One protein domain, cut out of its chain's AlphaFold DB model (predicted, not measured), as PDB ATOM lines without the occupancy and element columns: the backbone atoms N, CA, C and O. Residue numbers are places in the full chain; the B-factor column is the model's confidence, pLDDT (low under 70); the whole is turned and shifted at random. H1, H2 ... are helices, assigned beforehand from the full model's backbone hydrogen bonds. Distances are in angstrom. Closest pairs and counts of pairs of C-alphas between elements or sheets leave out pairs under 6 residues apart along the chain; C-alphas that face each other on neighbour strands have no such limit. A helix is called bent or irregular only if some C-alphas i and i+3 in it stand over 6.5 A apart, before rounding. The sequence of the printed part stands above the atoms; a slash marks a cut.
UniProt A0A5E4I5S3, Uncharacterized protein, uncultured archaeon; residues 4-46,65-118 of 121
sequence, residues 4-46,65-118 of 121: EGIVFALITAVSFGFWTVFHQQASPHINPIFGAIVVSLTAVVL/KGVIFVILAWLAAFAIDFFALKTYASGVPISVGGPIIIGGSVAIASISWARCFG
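This is residues 4 to 46 and 65 to 118 of the 121 residues of an uncharacterized protein of uncultured archaeon (UniProt A0A5E4I5S3). Four helices splay like a fan: H1, H3 and H4 are gathered where H1 and H3 end and H4 begins, and spread apart toward their other ends. H2 is shorter and packs across H3, beside residues 78 to 86; residues 4 to 12 of H1, 41 to 46 of H2 and 65 to 73 of H3 stick out. The printed part has 97 residues with four named helices, in the order H1, H2, H3, H4, and no named strand, in the class all helix. It is compact, with a radius of gyration of the C-alphas of 14.4 A, and spans 41 by 30 by 27 A.

H1, residues 4 to 26, touches H3, residues 65 to 89, with residues 23 to 26 alone; the closest C-alphas, of Gln 24 and Tyr 88, are 5.2 A apart. They run the same way at a steep tilt of 37 degrees, only just past shallow. H2, residues 32 to 46, is near H1 and touches H3, C-alphas 36 and 81 being closest at 5.0 A, opposite ways at a steep tilt of 46 degrees. H3 and H4, residues 94 to 117, form a helical hairpin, at a shallow tilt of 25 degrees; the closest C-alphas, of Thr 87 and Gly 97, are 7.1 A apart. H4 touches H1 with residues 94 to 98 alone, C-alphas 98 and 20 being closest at 6.4 A, opposite ways at a steep tilt of 43 degrees. H1, H3 and H4 form a bundle, a group of three helices in which each touches the other two; H2 and H4 are apart. Every O i to N i+4 pair is within hydrogen-bond range in H1, H2 and H3, and 19 of 20 in H4.

H1 begins at C-alpha 4, (105.383, 83.210, 78.600), and is 32.5 A long; H2 is 21.2 A. H3 is 36.2 A long and ends at C-alpha 89, (98.645, 73.586, 113.503). H4, 31.3 A, ends at C-alpha 117, (107.404, 59.923, 82.713), and is irregular, but only just: C-alphas 114 and 117 are 6.50 A apart.

The two C-alphas farthest apart, of His 29 and Gly 118, are 41.9 A apart. Residues 47 to 64 are not printed, and C-alphas 46 and 65 are 24.6 A apart across the cut. The links H1 to H2 and H3 to H4 are tight. Mean pLDDT of the printed part is 93.8; residues 114 to 118 are under 70.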
ATOM      1  N   GLU A   4     106.685  83.310  77.927       90.06
ATOM      2  CA  GLU A   4     105.383  83.210  78.600       90.06
ATOM      3  C   GLU A   4     105.344  82.079  79.630       90.06
ATOM      4  O   GLU A   4     104.858  82.266  80.744       90.06
ATOM      5  N   GLY A   5     105.926  80.920  79.303       91.56
ATOM      6  CA  GLY A   5     105.972  79.781  80.220       91.56
ATOM      7  C   GLY A   5     106.764  80.080  81.493       91.56
ATOM      8  O   GLY A   5     106.375  79.658  82.581       91.56
ATOM      9  N   ILE A   6     107.844  80.861  81.378       93.44
ATOM     10  CA  ILE A   6     108.644  81.290  82.534       93.44
ATOM     11  C   ILE A   6     107.831  82.251  83.409       93.44
ATOM     12  O   ILE A   6     107.838  82.118  84.631       93.44
ATOM     13  N   VAL A   7     107.089  83.179  82.800       95.56
ATOM     14  CA  VAL A   7     106.227  84.115  83.536       95.56
ATOM     15  C   VAL A   7     105.164  83.362  84.342       95.56
ATOM     16  O   VAL A   7     105.013  83.624  85.536       95.56
ATOM     17  N   PHE A   8     104.484  82.373  83.751       93.31
ATOM     18  CA  PHE A   8     103.510  81.556  84.488       93.31
ATOM     19  C   PHE A   8     104.150  80.751  85.624       93.31
ATOM     20  O   PHE A   8     103.567  80.656  86.707       93.31
ATOM     21  N   ALA A   9     105.359  80.220  85.427       94.19
ATOM     22  CA  ALA A   9     106.090  79.520  86.480       94.19
ATOM     23  C   ALA A   9     106.443  80.452  87.656       94.19
ATOM     24  O   ALA A   9     106.284  80.064  88.814       94.19
ATOM     25  N   LEU A  10     106.848  81.696  87.380       95.88
ATOM     26  CA  LEU A  10     107.136  82.697  88.414       95.88
ATOM     27  C   LEU A  10     105.879  83.091  89.200       95.88
ATOM     28  O   LEU A  10     105.906  83.100  90.430       95.88
ATOM     29  N   ILE A  11     104.765  83.354  88.511       96.69
ATOM     30  CA  ILE A  11     103.477  83.656  89.163       96.69
ATOM     31  C   ILE A  11     103.027  82.472  90.030       96.69
ATOM     32  O   ILE A  11     102.549  82.663  91.151       96.69
ATOM     33  N   THR A  12     103.229  81.245  89.546       94.94
ATOM     34  CA  THR A  12     102.929  80.021  90.301       94.94
ATOM     35  C   THR A  12     103.783  79.928  91.564       94.94
ATOM     36  O   THR A  12     103.249  79.678  92.642       94.94
ATOM     37  N   ALA A  13     105.088  80.193  91.470       95.62
ATOM     38  CA  ALA A  13     105.986  80.181  92.625       95.62
ATOM     39  C   ALA A  13     105.577  81.217  93.687       95.62
ATOM     40  O   ALA A  13     105.517  80.895  94.874       95.62
ATOM     41  N   VAL A  14     105.221  82.436  93.265       97.19
ATOM     42  CA  VAL A  14     104.704  83.482  94.166       97.19
ATOM     43  C   VAL A  14     103.395  83.040  94.827       97.19
ATOM     44  O   VAL A  14     103.234  83.187  96.039       97.19
ATOM     45  N   SER A  15     102.487  82.438  94.058       96.62
ATOM     46  CA  SER A  15     101.212  81.917  94.566       96.62
ATOM     47  C   SER A  15     101.418  80.817  95.611       96.62
ATOM     48  O   SER A  15     100.762  80.843  96.649       96.62
ATOM     49  N   PHE A  16     102.373  79.904  95.401       95.25
ATOM     50  CA  PHE A  16     102.759  78.900  96.403       95.25
ATOM     51  C   PHE A  16     103.352  79.527  97.671       95.25
ATOM     52  O   PHE A  16     103.086  79.056  98.780       95.25
ATOM     53  N   GLY A  17     104.117  80.614  97.534       96.12
ATOM     54  CA  GLY A  17     104.599  81.397  98.672       96.12
ATOM     55  C   GLY A  17     103.445  81.927  99.528       96.12
ATOM     56  O   GLY A  17     103.404  81.677 100.734       96.12
ATOM     57  N   PHE A  18     102.460  82.577  98.903       97.50
ATOM     58  CA  PHE A  18     101.260  83.051  99.602       97.50
ATOM     59  C   PHE A  18     100.428  81.915 100.189       97.50
ATOM     60  O   PHE A  18     100.017  82.000 101.345       97.50
ATOM     61  N   TRP A  19     100.232  80.833  99.434       97.38
ATOM     62  CA  TRP A  19      99.540  79.634  99.905       97.38
ATOM     63  C   TRP A  19     100.153  79.123 101.216       97.38
ATOM     64  O   TRP A  19      99.425  78.876 102.177       97.38
ATOM     65  N   THR A  20     101.485  79.079 101.297       96.38
ATOM     66  CA  THR A  20     102.229  78.635 102.486       96.38
ATOM     67  C   THR A  20     101.996  79.568 103.678       96.38
ATOM     68  O   THR A  20     101.696  79.106 104.781       96.38
ATOM     69  N   VAL A  21     102.091  80.886 103.461       97.44
ATOM     70  CA  VAL A  21     101.866  81.902 104.505       97.44
ATOM     71  C   VAL A  21     100.436  81.842 105.032       97.44
ATOM     72  O   VAL A  21     100.228  81.819 106.245       97.44
ATOM     73  N   PHE A  22      99.442  81.773 104.149       97.81
ATOM     74  CA  PHE A  22      98.040  81.738 104.554       97.81
ATOM     75  C   PHE A  22      97.673  80.436 105.263       97.81
ATOM     76  O   PHE A  22      96.946  80.487 106.251       97.81
ATOM     77  N   HIS A  23      98.228  79.294 104.848       97.75
ATOM     78  CA  HIS A  23      98.039  78.029 105.565       97.75
ATOM     79  C   HIS A  23      98.614  78.088 106.980       97.75
ATOM     80  O   HIS A  23      97.944  77.665 107.922       97.75
ATOM     81  N   GLN A  24      99.812  78.657 107.154       97.25
ATOM     82  CA  GLN A  24     100.395  78.854 108.482       97.25
ATOM     83  C   GLN A  24      99.483  79.713 109.363       97.25
ATOM     84  O   GLN A  24      99.187  79.309 110.486       97.25
ATOM     85  N   GLN A  25      99.016  80.855 108.850       98.00
ATOM     86  CA  GLN A  25      98.186  81.793 109.612       98.00
ATOM     87  C   GLN A  25      96.786  81.246 109.911       98.00
ATOM     88  O   GLN A  25      96.241  81.509 110.977       98.00
ATOM     89  N   ALA A  26      96.198  80.468 109.000       97.94
ATOM     90  CA  ALA A  26      94.874  79.885 109.194       97.94
ATOM     91  C   ALA A  26      94.886  78.681 110.146       97.94
ATOM     92  O   ALA A  26      93.910  78.453 110.861       97.94
ATOM     93  N   SER A  27      95.978  77.909 110.164       97.88
ATOM     94  CA  SER A  27      96.056  76.621 110.863       97.88
ATOM     95  C   SER A  27      95.678  76.617 112.355       97.88
ATOM     96  O   SER A  27      95.058  75.636 112.771       97.88
ATOM     97  N   PRO A  28      95.936  77.662 113.174       97.38
ATOM     98  CA  PRO A  28      95.522  77.670 114.579       97.38
ATOM     99  C   PRO A  28      94.016  77.902 114.771       97.38
ATOM    100  O   PRO A  28      93.499  77.724 115.871       97.38
ATOM    101  N   HIS A  29      93.312  78.339 113.723       97.62
ATOM    102  CA  HIS A  29      91.951  78.873 113.807       97.62
ATOM    103  C   HIS A  29      90.908  78.029 113.071       97.62
ATOM    104  O   HIS A  29      89.722  78.356 113.110       97.62
ATOM    105  N   ILE A  30      91.316  76.956 112.393       97.81
ATOM    106  CA  ILE A  30      90.413  76.151 111.572       97.81
ATOM    107  C   ILE A  30      90.719  74.663 111.703       97.81
ATOM    108  O   ILE A  30      91.872  74.247 111.797       97.81
ATOM    109  N   ASN A  31      89.677  73.829 111.682       98.06
ATOM    110  CA  ASN A  31      89.869  72.389 111.566       98.06
ATOM    111  C   ASN A  31      90.578  72.077 110.228       98.06
ATOM    112  O   ASN A  31      90.095  72.541 109.195       98.06
ATOM    113  N   PRO A  32      91.660  71.273 110.200       97.94
ATOM    114  CA  PRO A  32      92.426  71.040 108.974       97.94
ATOM    115  C   PRO A  32      91.617  70.453 107.810       97.94
ATOM    116  O   PRO A  32      91.829  70.836 106.664       97.94
ATOM    117  N   ILE A  33      90.671  69.545 108.087       98.12
ATOM    118  CA  ILE A  33      89.813  68.962 107.041       98.12
ATOM    119  C   ILE A  33      88.881  70.041 106.493       98.12
ATOM    120  O   ILE A  33      88.769  70.207 105.281       98.12
ATOM    121  N   PHE A  34      88.240  70.803 107.382       98.19
ATOM    122  CA  PHE A  34      87.343  71.881 106.974       98.19
ATOM    123  C   PHE A  34      88.084  72.975 106.195       98.19
ATOM    124  O   PHE A  34      87.595  73.418 105.161       98.19
ATOM    125  N   GLY A  35      89.287  73.359 106.626       98.06
ATOM    126  CA  GLY A  35      90.116  74.327 105.912       98.06
ATOM    127  C   GLY A  35      90.478  73.867 104.498       98.06
ATOM    128  O   GLY A  35      90.301  74.638 103.559       98.06
ATOM    129  N   ALA A  36      90.873  72.603 104.315       98.00
ATOM    130  CA  ALA A  36      91.145  72.041 102.987       98.00
ATOM    131  C   ALA A  36      89.901  72.046 102.075       98.00
ATOM    132  O   ALA A  36      89.988  72.372 100.887       98.00
ATOM    133  N   ILE A  37      88.718  71.753 102.636       98.19
ATOM    134  CA  ILE A  37      87.440  71.865 101.912       98.19
ATOM    135  C   ILE A  37      87.192  73.318 101.487       98.19
ATOM    136  O   ILE A  37      86.842  73.559 100.333       98.19
ATOM    137  N   VAL A  38      87.397  74.291 102.380       98.12
ATOM    138  CA  VAL A  38      87.202  75.720 102.078       98.12
ATOM    139  C   VAL A  38      88.155  76.198 100.978       98.12
ATOM    140  O   VAL A  38      87.714  76.905 100.069       98.12
ATOM    141  N   VAL A  39      89.429  75.789 101.007       97.50
ATOM    142  CA  VAL A  39      90.400  76.098  99.939       97.50
ATOM    143  C   VAL A  39      89.914  75.540  98.599       97.50
ATOM    144  O   VAL A  39      89.821  76.282  97.617       97.50
ATOM    145  N   SER A  40      89.504  74.269  98.573       96.88
ATOM    146  CA  SER A  40      88.986  73.614  97.364       96.88
ATOM    147  C   SER A  40      87.726  74.295  96.820       96.88
ATOM    148  O   SER A  40      87.628  74.551  95.620       96.88
ATOM    149  N   LEU A  41      86.772  74.641  97.689       97.81
ATOM    150  CA  LEU A  41      85.552  75.353  97.296       97.81
ATOM    151  C   LEU A  41      85.864  76.745  96.740       97.81
ATOM    152  O   LEU A  41      85.301  77.137  95.720       97.81
ATOM    153  N   THR A  42      86.794  77.470  97.365       97.69
ATOM    154  CA  THR A  42      87.221  78.797  96.899       97.69
ATOM    155  C   THR A  42      87.830  78.718  95.498       97.69
ATOM    156  O   THR A  42      87.497  79.531  94.635       97.69
ATOM    157  N   ALA A  43      88.656  77.700  95.237       96.44
ATOM    158  CA  ALA A  43      89.230  77.458  93.917       96.44
ATOM    159  C   ALA A  43      88.155  77.148  92.860       96.44
ATOM    160  O   ALA A  43      88.213  77.688  91.755       96.44
ATOM    161  N   VAL A  44      87.141  76.341  93.199       96.69
ATOM    162  CA  VAL A  44      86.013  76.044  92.298       96.69
ATOM    163  C   VAL A  44      85.212  77.304  91.973       96.69
ATOM    164  O   VAL A  44      84.889  77.529  90.805       96.69
ATOM    165  N   VAL A  45      84.914  78.142  92.972       97.88
ATOM    166  CA  VAL A  45      84.170  79.396  92.772       97.88
ATOM    167  C   VAL A  45      84.944  80.337  91.851       97.88
ATOM    168  O   VAL A  45      84.400  80.784  90.840       97.88
ATOM    169  N   LEU A  46      86.220  80.593  92.148       97.19
ATOM    170  CA  LEU A  46      87.047  81.489  91.338       97.19
ATOM    171  C   LEU A  46      87.241  80.950  89.915       97.19
ATOM    172  O   LEU A  46      87.070  81.688  88.946       97.19
ATOM    173  N   LYS A  65      92.542  60.872  79.160       88.69
ATOM    174  CA  LYS A  65      93.756  60.723  79.980       88.69
ATOM    175  C   LYS A  65      94.055  62.001  80.765       88.69
ATOM    176  O   LYS A  65      94.396  61.922  81.939       88.69
ATOM    177  N   GLY A  66      93.886  63.165  80.133       88.50
ATOM    178  CA  GLY A  66      94.070  64.465  80.782       88.50
ATOM    179  C   GLY A  66      93.118  64.657  81.960       88.50
ATOM    180  O   GLY A  66      93.555  65.030  83.043       88.50
ATOM    181  N   VAL A  67      91.842  64.297  81.785       91.56
ATOM    182  CA  VAL A  67      90.837  64.363  82.860       91.56
ATOM    183  C   VAL A  67      91.239  63.504  84.059       91.56
ATOM    184  O   VAL A  67      91.178  63.974  85.191       91.56
ATOM    185  N   ILE A  68      91.707  62.273  83.828       92.56
ATOM    186  CA  ILE A  68      92.151  61.379  84.909       92.56
ATOM    187  C   ILE A  68      93.309  62.006  85.696       92.56
ATOM    188  O   ILE A  68      93.263  62.033  86.925       92.56
ATOM    189  N   PHE A  69      94.324  62.550  85.017       91.06
ATOM    190  CA  PHE A  69      95.445  63.200  85.702       91.06
ATOM    191  C   PHE A  69      95.024  64.451  86.477       91.06
ATOM    192  O   PHE A  69      95.533  64.669  87.573       91.06
ATOM    193  N   VAL A  70      94.074  65.236  85.965       92.44
ATOM    194  CA  VAL A  70      93.536  66.404  86.683       92.44
ATOM    195  C   VAL A  70      92.756  65.980  87.932       92.44
ATOM    196  O   VAL A  70      92.908  66.605  88.978       92.44
ATOM    197  N   ILE A  71      91.989  64.886  87.876       94.75
ATOM    198  CA  ILE A  71      91.308  64.329  89.059       94.75
ATOM    199  C   ILE A  71      92.331  63.869  90.106       94.75
ATOM    200  O   ILE A  71      92.194  64.189  91.286       94.75
ATOM    201  N   LEU A  72      93.382  63.156  89.689       94.75
ATOM    202  CA  LEU A  72      94.458  62.737  90.594       94.75
ATOM    203  C   LEU A  72      95.201  63.941  91.192       94.75
ATOM    204  O   LEU A  72      95.515  63.935  92.382       94.75
ATOM    205  N   ALA A  73      95.444  64.983  90.394       94.31
ATOM    206  CA  ALA A  73      96.047  66.225  90.861       94.31
ATOM    207  C   ALA A  73      95.161  66.935  91.894       94.31
ATOM    208  O   ALA A  73      95.679  67.425  92.891       94.31
ATOM    209  N   TRP A  74      93.837  66.940  91.710       95.38
ATOM    210  CA  TRP A  74      92.897  67.496  92.686       95.38
ATOM    211  C   TRP A  74      92.902  66.720  94.011       95.38
ATOM    212  O   TRP A  74      92.956  67.330  95.078       95.38
ATOM    213  N   LEU A  75      92.931  65.382  93.964       97.25
ATOM    214  CA  LEU A  75      93.065  64.554  95.170       97.25
ATOM    215  C   LEU A  75      94.379  64.839  95.912       97.25
ATOM    216  O   LEU A  75      94.394  64.933  97.141       97.25
ATOM    217  N   ALA A  76      95.475  65.006  95.170       96.56
ATOM    218  CA  ALA A  76      96.759  65.391  95.739       96.56
ATOM    219  C   ALA A  76      96.713  66.803  96.343       96.56
ATOM    220  O   ALA A  76      97.184  66.986  97.461       96.56
ATOM    221  N   ALA A  77      96.109  67.776  95.656       96.19
ATOM    222  CA  ALA A  77      95.951  69.145  96.149       96.19
ATOM    223  C   ALA A  77      95.173  69.182  97.473       96.19
ATOM    224  O   ALA A  77      95.645  69.772  98.441       96.19
ATOM    225  N   PHE A  78      94.060  68.448  97.565       97.62
ATOM    226  CA  PHE A  78      93.300  68.329  98.810       97.62
ATOM    227  C   PHE A  78      94.140  67.742  99.955       97.62
ATOM    228  O   PHE A  78      94.111  68.241 101.082       97.62
ATOM    229  N   ALA A  79      94.914  66.685  99.677       97.88
ATOM    230  CA  ALA A  79      95.812  66.098 100.668       97.88
ATOM    231  C   ALA A  79      96.903  67.092 101.105       97.88
ATOM    232  O   ALA A  79      97.198  67.182 102.298       97.88
ATOM    233  N   ILE A  80      97.469  67.851 100.162       97.56
ATOM    234  CA  ILE A  80      98.465  68.893 100.430       97.56
ATOM    235  C   ILE A  80      97.884  69.954 101.373       97.56
ATOM    236  O   ILE A  80      98.493  70.211 102.410       97.56
ATOM    237  N   ASP A  81      96.698  70.495 101.082       98.19
ATOM    238  CA  ASP A  81      96.036  71.499 101.930       98.19
ATOM    239  C   ASP A  81      95.765  70.954 103.344       98.19
ATOM    240  O   ASP A  81      96.117  71.581 104.349       98.19
ATOM    241  N   PHE A  82      95.211  69.740 103.442       98.44
ATOM    242  CA  PHE A  82      94.920  69.094 104.726       98.44
ATOM    243  C   PHE A  82      96.182  68.883 105.575       98.44
ATOM    244  O   PHE A  82      96.215  69.246 106.758       98.44
ATOM    245  N   PHE A  83      97.228  68.290 104.996       98.31
ATOM    246  CA  PHE A  83      98.455  67.999 105.732       98.31
ATOM    247  C   PHE A  83      99.271  69.255 106.026       98.31
ATOM    248  O   PHE A  83      99.901  69.314 107.082       98.31
ATOM    249  N   ALA A  84      99.236  70.274 105.168       98.12
ATOM    250  CA  ALA A  84      99.876  71.555 105.442       98.12
ATOM    251  C   ALA A  84      99.212  72.273 106.621       98.12
ATOM    252  O   ALA A  84      99.909  72.656 107.562       98.12
ATOM    253  N   LEU A  85      97.876  72.359 106.641       98.19
ATOM    254  CA  LEU A  85      97.141  72.885 107.795       98.19
ATOM    255  C   LEU A  85      97.480  72.104 109.067       98.19
ATOM    256  O   LEU A  85      97.759  72.707 110.098       98.19
ATOM    257  N   LYS A  86      97.529  70.768 108.999       98.06
ATOM    258  CA  LYS A  86      97.890  69.933 110.154       98.06
ATOM    259  C   LYS A  86      99.334  70.157 110.619       98.06
ATOM    260  O   LYS A  86      99.591  70.191 111.823       98.06
ATOM    261  N   THR A  87     100.265  70.319 109.683       98.19
ATOM    262  CA  THR A  87     101.687  70.572 109.959       98.19
ATOM    263  C   THR A  87     101.854  71.886 110.711       98.19
ATOM    264  O   THR A  87     102.473  71.917 111.774       98.19
ATOM    265  N   TYR A  88     101.238  72.957 110.215       98.06
ATOM    266  CA  TYR A  88     101.338  74.270 110.842       98.06
ATOM    267  C   TYR A  88     100.544  74.374 112.147       98.06
ATOM    268  O   TYR A  88     101.044  74.961 113.107       98.06
ATOM    269  N   ALA A  89      99.395  73.697 112.251       97.38
ATOM    270  CA  ALA A  89      98.645  73.586 113.503       97.38
ATOM    271  C   ALA A  89      99.445  72.863 114.603       97.38
ATOM    272  O   ALA A  89      99.212  73.086 115.787       97.38
ATOM    273  N   SER A  90     100.414  72.020 114.221       96.75
ATOM    274  CA  SER A  90     101.316  71.330 115.156       96.75
ATOM    275  C   SER A  90     102.464  72.221 115.661       96.75
ATOM    276  O   SER A  90     103.339  71.742 116.377       96.75
ATOM    277  N   GLY A  91     102.490  73.505 115.285       96.06
ATOM    278  CA  GLY A  91     103.491  74.474 115.736       96.06
ATOM    279  C   GLY A  91     104.782  74.490 114.915       96.06
ATOM    280  O   GLY A  91     105.736  75.166 115.295       96.06
ATOM    281  N   VAL A  92     104.835  73.776 113.784       97.56
ATOM    282  CA  VAL A  92     105.989  73.840 112.878       97.56
ATOM    283  C   VAL A  92     106.066  75.248 112.273       97.56
ATOM    284  O   VAL A  92     105.069  75.714 111.715       97.56
ATOM    285  N   PRO A  93     107.215  75.940 112.355       96.31
ATOM    286  CA  PRO A  93     107.361  77.259 111.758       96.31
ATOM    287  C   PRO A  93     107.471  77.168 110.232       96.31
ATOM    288  O   PRO A  93     108.057  76.229 109.686       96.31
ATOM    289  N   ILE A  94     106.985  78.200 109.540       95.31
ATOM    290  CA  ILE A  94     106.983  78.280 108.072       95.31
ATOM    291  C   ILE A  94     108.379  78.147 107.449       95.31
ATOM    292  O   ILE A  94     108.522  77.565 106.376       95.31
ATOM    293  N   SER A  95     109.419  78.621 108.144       95.62
ATOM    294  CA  SER A  95     110.821  78.513 107.723       95.62
ATOM    295  C   SER A  95     111.342  77.075 107.687       95.62
ATOM    296  O   SER A  95     112.368  76.820 107.065       95.62
ATOM    297  N   VAL A  96     110.642  76.137 108.331       97.31
ATOM    298  CA  VAL A  96     110.958  74.704 108.333       97.31
ATOM    299  C   VAL A  96     109.937  73.938 107.497       97.31
ATOM    300  O   VAL A  96     110.315  73.209 106.581       97.31
ATOM    301  N   GLY A  97     108.640  74.131 107.762       95.81
ATOM    302  CA  GLY A  97     107.570  73.416 107.062       95.81
ATOM    303  C   GLY A  97     107.507  73.742 105.568       95.81
ATOM    304  O   GLY A  97     107.419  72.830 104.749       95.81
ATOM    305  N   GLY A  98     107.637  75.020 105.199       94.75
ATOM    306  CA  GLY A  98     107.575  75.473 103.807       94.75
ATOM    307  C   GLY A  98     108.634  74.817 102.913       94.75
ATOM    308  O   GLY A  98     108.266  74.180 101.924       94.75
ATOM    309  N   PRO A  99     109.937  74.893 103.255       96.06
ATOM    310  CA  PRO A  99     110.991  74.229 102.488       96.06
ATOM    311  C   PRO A  99     110.840  72.708 102.401       96.06
ATOM    312  O   PRO A  99     111.128  72.140 101.350       96.06
ATOM    313  N   ILE A 100     110.362  72.041 103.459       97.06
ATOM    314  CA  ILE A 100     110.125  70.589 103.436       97.06
ATOM    315  C   ILE A 100     108.989  70.244 102.466       97.06
ATOM    316  O   ILE A 100     109.156  69.358 101.630       97.06
ATOM    317  N   ILE A 101     107.861  70.953 102.545       96.19
ATOM    318  CA  ILE A 101     106.691  70.707 101.692       96.19
ATOM    319  C   ILE A 101     107.038  71.003 100.228       96.19
ATOM    320  O   ILE A 101     106.914  70.130  99.369       96.19
ATOM    321  N   ILE A 102     107.521  72.214  99.938       94.62
ATOM    322  CA  ILE A 102     107.782  72.652  98.561       94.62
ATOM    323  C   ILE A 102     109.022  71.947  98.009       94.62
ATOM    324  O   ILE A 102     108.938  71.274  96.982       94.62
ATOM    325  N   GLY A 103     110.163  72.036  98.693       94.06
ATOM    326  CA  GLY A 103     111.422  71.441  98.235       94.06
ATOM    327  C   GLY A 103     111.359  69.914  98.145       94.06
ATOM    328  O   GLY A 103     111.825  69.336  97.161       94.06
ATOM    329  N   GLY A 104     110.708  69.258  99.111       93.62
ATOM    330  CA  GLY A 104     110.458  67.816  99.067       93.62
ATOM    331  C   GLY A 104     109.584  67.410  97.878       93.62
ATOM    332  O   GLY A 104     109.899  66.435  97.191       93.62
ATOM    333  N   SER A 105     108.538  68.188  97.568       93.50
ATOM    334  CA  SER A 105     107.695  67.932  96.392       93.50
ATOM    335  C   SER A 105     108.475  68.049  95.077       93.50
ATOM    336  O   SER A 105     108.328  67.189  94.207       93.50
ATOM    337  N   VAL A 106     109.379  69.034  94.956       93.06
ATOM    338  CA  VAL A 106     110.247  69.198  93.778       93.06
ATOM    339  C   VAL A 106     111.176  67.997  93.607       93.06
ATOM    340  O   VAL A 106     111.332  67.499  92.488       93.06
ATOM    341  N   ALA A 107     111.760  67.491  94.696       92.19
ATOM    342  CA  ALA A 107     112.612  66.304  94.653       92.19
ATOM    343  C   ALA A 107     111.838  65.068  94.160       92.19
ATOM    344  O   ALA A 107     112.287  64.385  93.233       92.19
ATOM    345  N   ILE A 108     110.647  64.813  94.715       91.94
ATOM    346  CA  ILE A 108     109.790  63.688  94.302       91.94
ATOM    347  C   ILE A 108     109.373  63.832  92.836       91.94
ATOM    348  O   ILE A 108     109.470  62.858  92.083       91.94
ATOM    349  N   ALA A 109     108.944  65.023  92.413       89.31
ATOM    350  CA  ALA A 109     108.542  65.288  91.034       89.31
ATOM    351  C   ALA A 109     109.702  65.052  90.058       89.31
ATOM    352  O   ALA A 109     109.525  64.371  89.049       89.31
ATOM    353  N   SER A 110     110.904  65.527  90.394       88.25
ATOM    354  CA  SER A 110     112.103  65.372  89.560       88.25
ATOM    355  C   SER A 110     112.500  63.902  89.391       88.25
ATOM    356  O   SER A 110     112.788  63.455  88.280       88.25
ATOM    357  N   ILE A 111     112.463  63.122  90.475       88.62
ATOM    358  CA  ILE A 111     112.779  61.685  90.445       88.62
ATOM    359  C   ILE A 111     111.705  60.907  89.679       88.62
ATOM    360  O   ILE A 111     112.028  60.055  88.850       88.62
ATOM    361  N   SER A 112     110.431  61.196  89.945       83.81
ATOM    362  CA  SER A 112     109.300  60.519  89.300       83.81
ATOM    363  C   SER A 112     109.270  60.806  87.803       83.81
ATOM    364  O   SER A 112     109.051  59.896  87.004       83.81
ATOM    365  N   TRP A 113     109.563  62.048  87.412       76.06
ATOM    366  CA  TRP A 113     109.734  62.424  86.017       76.06
ATOM    367  C   TRP A 113     110.865  61.626  85.368       76.06
ATOM    368  O   TRP A 113     110.629  60.932  84.381       76.06
ATOM    369  N   ALA A 114     112.059  61.634  85.967       69.88
ATOM    370  CA  ALA A 114     113.223  60.932  85.431       69.88
ATOM    371  C   ALA A 114     113.020  59.410  85.295       69.88
ATOM    372  O   ALA A 114     113.581  58.800  84.386       69.88
ATOM    373  N   ARG A 115     112.234  58.785  86.183       69.31
ATOM    374  CA  ARG A 115     112.058  57.321  86.223       69.31
ATOM    375  C   ARG A 115     110.835  56.803  85.469       69.31
ATOM    376  O   ARG A 115     110.915  55.720  84.895       69.31
ATOM    377  N   CYS A 116     109.725  57.535  85.480       63.31
ATOM    378  CA  CYS A 116     108.432  57.014  85.030       63.31
ATOM    379  C   CYS A 116     107.843  57.769  83.831       63.31
ATOM    380  O   CYS A 116     107.162  57.152  83.017       63.31
ATOM    381  N   PHE A 117     108.100  59.076  83.698       62.19
ATOM    382  CA  PHE A 117     107.404  59.923  82.713       62.19
ATOM    383  C   PHE A 117     108.307  60.491  81.609       62.19
ATOM    384  O   PHE A 117     107.816  60.803  80.528       62.19
ATOM    385  N   GLY A 118     109.628  60.523  81.804       54.56
ATOM    386  CA  GLY A 118     110.601  61.037  80.831       54.56
ATOM    387  C   GLY A 118     110.802  60.184  79.569       54.56
ATOM    388  O   GLY A 118     111.611  60.546  78.726       54.56
TER     389      GLY A 118